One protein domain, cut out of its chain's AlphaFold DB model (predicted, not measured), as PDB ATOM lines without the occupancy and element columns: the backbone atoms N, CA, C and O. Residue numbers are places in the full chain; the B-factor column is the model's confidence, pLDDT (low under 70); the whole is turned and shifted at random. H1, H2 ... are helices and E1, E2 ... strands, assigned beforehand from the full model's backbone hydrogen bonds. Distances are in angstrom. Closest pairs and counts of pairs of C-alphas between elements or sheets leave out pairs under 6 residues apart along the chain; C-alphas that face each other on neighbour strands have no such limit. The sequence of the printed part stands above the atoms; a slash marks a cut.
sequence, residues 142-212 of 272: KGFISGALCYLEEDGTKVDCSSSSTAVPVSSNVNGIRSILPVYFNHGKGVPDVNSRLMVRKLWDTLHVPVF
ATOM      1  N   LYS A 142      41.838  24.569   2.503       67.62
ATOM      2  CA  LYS A 142      42.248  23.277   1.922       67.62
ATOM      3  C   LYS A 142      42.717  23.424   0.475       67.62
ATOM      4  O   LYS A 142      43.254  22.470  -0.083       67.62
ATOM      5  N   GLY A 143      42.479  24.589  -0.126       71.25
ATOM      6  CA  GLY A 143      42.886  24.882  -1.486       71.25
ATOM      7  C   GLY A 143      44.365  25.187  -1.586       71.25
ATOM      8  O   GLY A 143      44.980  25.715  -0.659       71.25
ATOM      9  N   PHE A 144      44.903  24.909  -2.764       80.69
ATOM     10  CA  PHE A 144      46.247  25.293  -3.152       80.69
ATOM     11  C   PHE A 144      46.187  26.150  -4.411       80.69
ATOM     12  O   PHE A 144      45.247  26.051  -5.202       80.69
ATOM     13  N   ILE A 145      47.197  26.991  -4.564       80.44
ATOM     14  CA  ILE A 145      47.421  27.883  -5.685       80.44
ATOM     15  C   ILE A 145      48.850  27.657  -6.143       80.44
ATOM     16  O   ILE A 145      49.792  27.706  -5.356       80.44
ATOM     17  N   SER A 146      49.019  27.423  -7.430       76.88
ATOM     18  CA  SER A 146      50.321  27.432  -8.075       76.88
ATOM     19  C   SER A 146      50.179  28.136  -9.414       76.88
ATOM     20  O   SER A 146      49.082  28.235  -9.970       76.88
ATOM     21  N   GLY A 147      51.279  28.667  -9.918       75.25
ATOM     22  CA  GLY A 147      51.302  29.454 -11.138       75.25
ATOM     23  C   GLY A 147      51.979  30.784 -10.899       75.25
ATOM     24  O   GLY A 147      52.279  31.148  -9.771       75.25
ATOM     25  N   ALA A 148      52.243  31.523 -11.959       77.50
ATOM     26  CA  ALA A 148      53.086  32.705 -11.911       77.50
ATOM     27  C   ALA A 148      52.339  33.946 -11.367       77.50
ATOM     28  O   ALA A 148      52.305  35.019 -11.953       77.50
ATOM     29  N   LEU A 149      51.720  33.772 -10.207       80.69
ATOM     30  CA  LEU A 149      50.938  34.735  -9.463       80.69
ATOM     31  C   LEU A 149      51.750  35.201  -8.254       80.69
ATOM     32  O   LEU A 149      52.245  34.379  -7.487       80.69
ATOM     33  N   CYS A 150      51.797  36.511  -8.041       80.81
ATOM     34  CA  CYS A 150      52.327  37.101  -6.816       80.81
ATOM     35  C   CYS A 150      51.285  38.025  -6.194       80.81
ATOM     36  O   CYS A 150      50.585  38.744  -6.911       80.81
ATOM     37  N   TYR A 151      51.201  38.028  -4.868       85.06
ATOM     38  CA  TYR A 151      50.330  38.937  -4.132       85.06
ATOM     39  C   TYR A 151      50.914  39.319  -2.771       85.06
ATOM     40  O   TYR A 151      51.857  38.697  -2.285       85.06
ATOM     41  N   LEU A 152      50.368  40.375  -2.170       79.62
ATOM     42  CA  LEU A 152      50.684  40.806  -0.809       79.62
ATOM     43  C   LEU A 152      49.520  40.456   0.113       79.62
ATOM     44  O   LEU A 152      48.371  40.743  -0.219       79.62
ATOM     45  N   GLU A 153      49.804  39.851   1.258       82.19
ATOM     46  CA  GLU A 153      48.832  39.691   2.337       82.19
ATOM     47  C   GLU A 153      48.620  41.010   3.098       82.19
ATOM     48  O   GLU A 153      49.313  42.007   2.880       82.19
ATOM     49  N   GLU A 154      47.614  41.036   3.973       76.50
ATOM     50  CA  GLU A 154      47.252  42.235   4.738       76.50
ATOM     51  C   GLU A 154      48.358  42.681   5.705       76.50
ATOM     52  O   GLU A 154      48.535  43.878   5.926       76.50
ATOM     53  N   ASP A 155      49.137  41.729   6.218       74.00
ATOM     54  CA  ASP A 155      50.298  41.951   7.084       74.00
ATOM     55  C   ASP A 155      51.553  42.421   6.318       74.00
ATOM     56  O   ASP A 155      52.594  42.679   6.922       74.00
ATOM     57  N   GLY A 156      51.466  42.554   4.988       72.50
ATOM     58  CA  GLY A 156      52.579  42.923   4.117       72.50
ATOM     59  C   GLY A 156      53.436  41.743   3.653       72.50
ATOM     60  O   GLY A 156      54.396  41.954   2.907       72.50
ATOM     61  N   THR A 157      53.096  40.508   4.030       78.44
ATOM     62  CA  THR A 157      53.804  39.309   3.577       78.44
ATOM     63  C   THR A 157      53.630  39.139   2.070       78.44
ATOM     64  O   THR A 157      52.516  39.055   1.550       78.44
ATOM     65  N   LYS A 158      54.745  39.079   1.335       80.19
ATOM     66  CA  LYS A 158      54.733  38.806  -0.106       80.19
ATOM     67  C   LYS A 158      54.657  37.302  -0.345       80.19
ATOM     68  O   LYS A 158      55.547  36.562   0.066       80.19
ATOM     69  N   VAL A 159      53.632  36.878  -1.073       82.81
ATOM     70  CA  VAL A 159      53.414  35.489  -1.469       82.81
ATOM     71  C   VAL A 159      53.709  35.332  -2.956       82.81
ATOM     72  O   VAL A 159      53.120  36.017  -3.793       82.81
ATOM     73  N   ASP A 160      54.629  34.422  -3.275       82.94
ATOM     74  CA  ASP A 160      55.005  34.046  -4.637       82.94
ATOM     75  C   ASP A 160      54.534  32.612  -4.924       82.94
ATOM     76  O   ASP A 160      54.982  31.656  -4.288       82.94
ATOM     77  N   CYS A 161      53.599  32.463  -5.864       80.81
ATOM     78  CA  CYS A 161      53.027  31.174  -6.251       80.81
ATOM     79  C   CYS A 161      53.762  30.507  -7.429       80.81
ATOM     80  O   CYS A 161      53.361  29.413  -7.845       80.81
ATOM     81  N   SER A 162      54.811  31.140  -7.971       78.00
ATOM     82  CA  SER A 162      55.517  30.690  -9.182       78.00
ATOM     83  C   SER A 162      56.458  29.500  -8.955       78.00
ATOM     84  O   SER A 162      56.922  28.884  -9.919       78.00
ATOM     85  N   SER A 163      56.712  29.141  -7.691       71.06
ATOM     86  CA  SER A 163      57.567  28.010  -7.324       71.06
ATOM     87  C   SER A 163      57.076  26.697  -7.939       71.06
ATOM     88  O   SER A 163      55.910  26.320  -7.826       71.06
ATOM     89  N   SER A 164      57.994  25.977  -8.591       59.81
ATOM     90  CA  SER A 164      57.686  24.755  -9.346       59.81
ATOM     91  C   SER A 164      57.600  23.487  -8.486       59.81
ATOM     92  O   SER A 164      57.141  22.460  -8.979       59.81
ATOM     93  N   SER A 165      58.057  23.523  -7.230       68.56
ATOM     94  CA  SER A 165      58.170  22.323  -6.385       68.56
ATOM     95  C   SER A 165      56.977  22.101  -5.457       68.56
ATOM     96  O   SER A 165      56.638  20.952  -5.169       68.56
ATOM     97  N   THR A 166      56.318  23.164  -4.993       70.56
ATOM     98  CA  THR A 166      55.200  23.079  -4.047       70.56
ATOM     99  C   THR A 166      54.136  24.126  -4.356       70.56
ATOM    100  O   THR A 166      54.432  25.294  -4.596       70.56
ATOM    101  N   ALA A 167      52.871  23.705  -4.339       79.56
ATOM    102  CA  ALA A 167      51.754  24.633  -4.440       79.56
ATOM    103  C   ALA A 167      51.568  25.383  -3.110       79.56
ATOM    104  O   ALA A 167      51.719  24.805  -2.032       79.56
ATOM    105  N   VAL A 168      51.219  26.663  -3.188       81.19
ATOM    106  CA  VAL A 168      51.024  27.546  -2.035       81.19
ATOM    107  C   VAL A 168      49.600  27.369  -1.500       81.19
ATOM    108  O   VAL A 168      48.660  27.386  -2.292       81.19
ATOM    109  N   PRO A 169      49.379  27.186  -0.189       80.62
ATOM    110  CA  PRO A 169      48.023  27.125   0.353       80.62
ATOM    111  C   PRO A 169      47.275  28.446   0.105       80.62
ATOM    112  O   PRO A 169      47.852  29.524   0.216       80.62
ATOM    113  N   VAL A 170      45.979  28.379  -0.219       81.12
ATOM    114  CA  VAL A 170      45.150  29.592  -0.361       81.12
ATOM    115  C   VAL A 170      45.107  30.312   0.989       81.12
ATOM    116  O   VAL A 170      44.840  29.669   2.008       81.12
ATOM    117  N   SER A 171      45.318  31.631   0.990       79.75
ATOM    118  CA  SER A 171      45.265  32.458   2.200       79.75
ATOM    119  C   SER A 171      43.940  32.304   2.952       79.75
ATOM    120  O   SER A 171      42.862  32.198   2.356       79.75
ATOM    121  N   SER A 172      44.003  32.320   4.283       73.50
ATOM    122  CA  SER A 172      42.817  32.330   5.143       73.50
ATOM    123  C   SER A 172      42.089  33.682   5.132       73.50
ATOM    124  O   SER A 172      40.908  33.730   5.480       73.50
ATOM    125  N   ASN A 173      42.759  34.751   4.679       73.31
ATOM    126  CA  ASN A 173      42.226  36.107   4.567       73.31
ATOM    127  C   ASN A 173      42.339  36.645   3.130       73.31
ATOM    128  O   ASN A 173      43.022  37.626   2.835       73.31
ATOM    129  N   VAL A 174      41.611  36.017   2.206       76.81
ATOM    130  CA  VAL A 174      41.609  36.410   0.788       76.81
ATOM    131  C   VAL A 174      41.217  37.879   0.575       76.81
ATOM    132  O   VAL A 174      41.744  38.545  -0.317       76.81
ATOM    133  N   ASN A 175      40.309  38.425   1.388       72.50
ATOM    134  CA  ASN A 175      39.867  39.816   1.256       72.50
ATOM    135  C   ASN A 175      40.984  40.820   1.569       72.50
ATOM    136  O   ASN A 175      41.042  41.853   0.904       72.50
ATOM    137  N   GLY A 176      41.897  40.481   2.482       73.50
ATOM    138  CA  GLY A 176      43.068  41.287   2.826       73.50
ATOM    139  C   GLY A 176      44.151  41.344   1.742       73.50
ATOM    140  O   GLY A 176      44.991  42.238   1.776       73.50
ATOM    141  N   ILE A 177      44.109  40.446   0.748       81.56
ATOM    142  CA  ILE A 177      45.110  40.381  -0.329       81.56
ATOM    143  C   ILE A 177      45.142  41.672  -1.169       81.56
ATOM    144  O   ILE A 177      44.100  42.167  -1.607       81.56
ATOM    145  N   ARG A 178      46.339  42.183  -1.464       76.19
ATOM    146  CA  ARG A 178      46.596  43.379  -2.281       76.19
ATOM    147  C   ARG A 178      47.622  43.083  -3.380       76.19
ATOM    148  O   ARG A 178      48.313  42.067  -3.342       76.19
ATOM    149  N   SER A 179      47.717  43.986  -4.358       75.50
ATOM    150  CA  SER A 179      48.759  43.988  -5.401       75.50
ATOM    151  C   SER A 179      48.924  42.649  -6.132       75.50
ATOM    152  O   SER A 179      50.017  42.093  -6.207       75.50
ATOM    153  N   ILE A 180      47.815  42.126  -6.655       75.56
ATOM    154  CA  ILE A 180      47.776  40.877  -7.417       75.56
ATOM    155  C   ILE A 180      48.412  41.120  -8.795       75.56
ATOM    156  O   ILE A 180      47.882  41.902  -9.584       75.56
ATOM    157  N   LEU A 181      49.526  40.446  -9.090       66.44
ATOM    158  CA  LEU A 181      50.220  40.523 -10.380       66.44
ATOM    159  C   LEU A 181      50.059  39.203 -11.161       66.44
ATOM    160  O   LEU A 181      50.362  38.144 -10.605       66.44
ATOM    161  N   PRO A 182      49.589  39.233 -12.424       54.09
ATOM    162  CA  PRO A 182      49.313  38.023 -13.191       54.09
ATOM    163  C   PRO A 182      50.507  37.524 -14.008       54.09
ATOM    164  O   PRO A 182      51.026  38.265 -14.835       54.09
ATOM    165  N   VAL A 183      50.798  36.228 -13.897       45.34
ATOM    166  CA  VAL A 183      51.259  35.317 -14.960       45.34
ATOM    167  C   VAL A 183      50.692  33.893 -14.627       45.34
ATOM    168  O   VAL A 183      50.441  33.549 -13.481       45.34
ATOM    169  N   TYR A 184      50.358  33.088 -15.637       39.53
ATOM    170  CA  TYR A 184      49.454  31.904 -15.674       39.53
ATOM    171  C   TYR A 184      49.421  30.835 -14.532       39.53
ATOM    172  O   TYR A 184      50.415  30.575 -13.864       39.53
ATOM    173  N   PHE A 185      48.262  30.152 -14.389       36.81
ATOM    174  CA  PHE A 185      47.763  29.351 -13.237       36.81
ATOM    175  C   PHE A 185      47.913  27.806 -13.340       36.81
ATOM    176  O   PHE A 185      47.881  27.261 -14.443       36.81
ATOM    177  N   ASN A 186      47.965  27.082 -12.204       37.03
ATOM    178  CA  ASN A 186      47.860  25.613 -12.104       37.03
ATOM    179  C   ASN A 186      47.265  25.082 -10.765       37.03
ATOM    180  O   ASN A 186      47.747  25.402  -9.686       37.03
ATOM    181  N   HIS A 187      46.272  24.185 -10.906       42.31
ATOM    182  CA  HIS A 187      45.713  23.152  -9.998       42.31
ATOM    183  C   HIS A 187      45.238  23.485  -8.560       42.31
ATOM    184  O   HIS A 187      46.000  23.909  -7.699       42.31
ATOM    185  N   GLY A 188      43.989  23.086  -8.262       45.50
ATOM    186  CA  GLY A 188      43.438  22.887  -6.910       45.50
ATOM    187  C   GLY A 188      42.978  21.432  -6.701       45.50
ATOM    188  O   GLY A 188      42.708  20.724  -7.669       45.50
ATOM    189  N   LYS A 189      42.903  20.962  -5.446       41.75
ATOM    190  CA  LYS A 189      42.434  19.610  -5.072       41.75
ATOM    191  C   LYS A 189      41.190  19.680  -4.180       41.75
ATOM    192  O   LYS A 189      41.184  20.414  -3.198       41.75
ATOM    193  N   GLY A 190      40.215  18.809  -4.450       49.50
ATOM    194  CA  GLY A 190      39.079  18.525  -3.564       49.50
ATOM    195  C   GLY A 190      37.904  19.504  -3.665       49.50
ATOM    196  O   GLY A 190      37.908  20.431  -4.469       49.50
ATOM    197  N   VAL A 191      36.874  19.272  -2.840       45.31
ATOM    198  CA  VAL A 191      35.707  20.162  -2.726       45.31
ATOM    199  C   VAL A 191      36.175  21.547  -2.267       45.31
ATOM    200  O   VAL A 191      36.833  21.638  -1.224       45.31
ATOM    201  N   PRO A 192      35.845  22.623  -3.001       57.47
ATOM    202  CA  PRO A 192      36.371  23.943  -2.708       57.47
ATOM    203  C   PRO A 192      35.816  24.499  -1.409       57.47
ATOM    204  O   PRO A 192      34.605  24.685  -1.234       57.47
ATOM    205  N   ASP A 193      36.731  24.828  -0.509       67.00
ATOM    206  CA  ASP A 193      36.414  25.572   0.692       67.00
ATOM    207  C   ASP A 193      36.098  27.044   0.363       67.00
ATOM    208  O   ASP A 193      36.261  27.524  -0.762       67.00
ATOM    209  N   VAL A 194      35.595  27.773   1.360       65.44
ATOM    210  CA  VAL A 194      35.154  29.167   1.197       65.44
ATOM    211  C   VAL A 194      36.285  30.053   0.666       65.44
ATOM    212  O   VAL A 194      36.037  30.868  -0.223       65.44
ATOM    213  N   ASN A 195      37.517  29.861   1.146       68.62
ATOM    214  CA  ASN A 195      38.648  30.706   0.769       68.62
ATOM    215  C   ASN A 195      39.085  30.442  -0.672       68.62
ATOM    216  O   ASN A 195      39.301  31.391  -1.420       68.62
ATOM    217  N   SER A 196      39.094  29.182  -1.117       75.88
ATOM    218  CA  SER A 196      39.333  28.846  -2.528       75.88
ATOM    219  C   SER A 196      38.359  29.555  -3.471       75.88
ATOM    220  O   SER A 196      38.767  30.075  -4.508       75.88
ATOM    221  N   ARG A 197      37.070  29.624  -3.107       72.25
ATOM    222  CA  ARG A 197      36.060  30.324  -3.919       72.25
ATOM    223  C   ARG A 197      36.257  31.834  -3.921       72.25
ATOM    224  O   ARG A 197      36.201  32.448  -4.983       72.25
ATOM    225  N   LEU A 198      36.497  32.420  -2.745       72.12
ATOM    226  CA  LEU A 198      36.786  33.850  -2.627       72.12
ATOM    227  C   LEU A 198      38.024  34.224  -3.441       72.12
ATOM    228  O   LEU A 198      38.026  35.267  -4.085       72.12
ATOM    229  N   MET A 199      39.047  33.368  -3.464       80.50
ATOM    230  CA  MET A 199      40.283  33.625  -4.200       80.50
ATOM    231  C   MET A 199      40.047  33.627  -5.705       80.50
ATOM    232  O   MET A 199      40.426  34.577  -6.381       80.50
ATOM    233  N   VAL A 200      39.347  32.616  -6.229       79.44
ATOM    234  CA  VAL A 200      38.967  32.569  -7.649       79.44
ATOM    235  C   VAL A 200      38.124  33.788  -8.032       79.44
ATOM    236  O   VAL A 200      38.379  34.411  -9.061       79.44
ATOM    237  N   ARG A 201      37.160  34.179  -7.184       74.94
ATOM    238  CA  ARG A 201      36.342  35.373  -7.418       74.94
ATOM    239  C   ARG A 201      37.180  36.651  -7.424       74.94
ATOM    240  O   ARG A 201      37.028  37.465  -8.327       74.94
ATOM    241  N   LYS A 202      38.089  36.808  -6.461       79.25
ATOM    242  CA  LYS A 202      38.970  37.974  -6.357       79.25
ATOM    243  C   LYS A 202      39.926  38.082  -7.544       79.25
ATOM    244  O   LYS A 202      40.123  39.181  -8.057       79.25
ATOM    245  N   LEU A 203      40.472  36.961  -8.017       81.31
ATOM    246  CA  LEU A 203      41.291  36.914  -9.232       81.31
ATOM    247  C   LEU A 203      40.483  37.321 -10.469       81.31
ATOM    248  O   LEU A 203      40.974  38.114 -11.265       81.31
ATOM    249  N   TRP A 204      39.242  36.843 -10.604       80.44
ATOM    250  CA  TRP A 204      38.339  37.270 -11.677       80.44
ATOM    251  C   TRP A 204      38.057  38.776 -11.621       80.44
ATOM    252  O   TRP A 204      38.269  39.466 -12.610       80.44
ATOM    253  N   ASP A 205      37.626  39.296 -10.469       78.00
ATOM    254  CA  ASP A 205      37.248  40.708 -10.320       78.00
ATOM    255  C   ASP A 205      38.450  41.658 -10.498       78.00
ATOM    256  O   ASP A 205      38.287  42.788 -10.952       78.00
ATOM    257  N   THR A 206      39.664  41.207 -10.162       78.81
ATOM    258  CA  THR A 206      40.882  42.030 -10.256       78.81
ATOM    259  C   THR A 206      41.530  41.943 -11.637       78.81
ATOM    260  O   THR A 206      41.895  42.961 -12.220       78.81
ATOM    261  N   LEU A 207      41.695  40.730 -12.168       78.62
ATOM    262  CA  LEU A 207      42.489  40.475 -13.375       78.62
ATOM    263  C   LEU A 207      41.631  40.293 -14.630       78.62
ATOM    264  O   LEU A 207      42.176  40.291 -15.730       78.62
ATOM    265  N   HIS A 208      40.313  40.116 -14.478       77.62
ATOM    266  CA  HIS A 208      39.372  39.845 -15.571       77.62
ATOM    267  C   HIS A 208      39.788  38.646 -16.444       77.62
ATOM    268  O   HIS A 208      39.524  38.605 -17.646       77.62
ATOM    269  N   VAL A 209      40.455  37.658 -15.837       75.94
ATOM    270  CA  VAL A 209      40.937  36.457 -16.529       75.94
ATOM    271  C   VAL A 209      39.849  35.383 -16.604       75.94
ATOM    272  O   VAL A 209      39.162  35.148 -15.607       75.94
ATOM    273  N   PRO A 210      39.711  34.673 -17.739       76.38
ATOM    274  CA  PRO A 210      38.785  33.554 -17.854       76.38
ATOM    275  C   PRO A 210      39.084  32.458 -16.825       76.38
ATOM    276  O   PRO A 210      40.219  31.991 -16.717       76.38
ATOM    277  N   VAL A 211      38.060  32.016 -16.091       77.00
ATOM    278  CA  VAL A 211      38.172  30.907 -15.134       77.00
ATOM    279  C   VAL A 211      37.646  29.636 -15.783       77.00
ATOM    280  O   VAL A 211      36.467  29.544 -16.120       77.00
ATOM    281  N   PHE A 212      38.518  28.639 -15.911       78.38
ATOM    282  CA  PHE A 212      38.164  27.305 -16.385       78.38
ATOM    283  C   PHE A 212      38.221  26.311 -15.226       78.38
ATOM    284  O   PHE A 212      39.168  26.320 -14.440       78.38
TER     285      PHE A 212
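What this domain is: This is residues 142 to 212 of the 272 residues of a protein of Labeo rohita (UniProt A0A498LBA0). With little regular structure, this is a small rounded body of loops, with a three-stranded antiparallel sheet, E3 E2 E4, on one side and one helix, H1, grazing it near E4. Two long loops, residues 161 to 177 and 182 to 193, each pair briefly with E1. The 71 printed residues, 28 in named elements, hold E1, E2, E3, E4 and H1 in that order, class mixed. The whole is compact, radius of gyration of the C-alphas 11.1 A, spanning 29 by 25 by 22 A.

Where its parts are: E1, residues 144 to 147, begins at C-alpha 144 (46.247, 25.293, -3.152). E2 is residues 150 to 152, E3 158 to 160, E4 178 to 181. H1, residues 194 to 207, is 19.8 A long, ending at C-alpha 207 (42.489, 40.475, -13.375).

How they stand to each other: E2 and E3 form a hairpin, N 159 and O 151 2.8 A apart. E4 is antiparallel to E2, N 178 and O 152 2.8 A apart. H1 only grazes the sheet; its closest C-alpha to E4 is Thr 206, 7.5 A from that of Ile 180. Every O i to N i+4 pair in H1 is within hydrogen-bond range.

The domain as a whole: The printed part has no cut. The links E3 to E4 and E4 to H1 are long. pLDDT is under 70 at residues 142, 164 to 165 and 181 to 195.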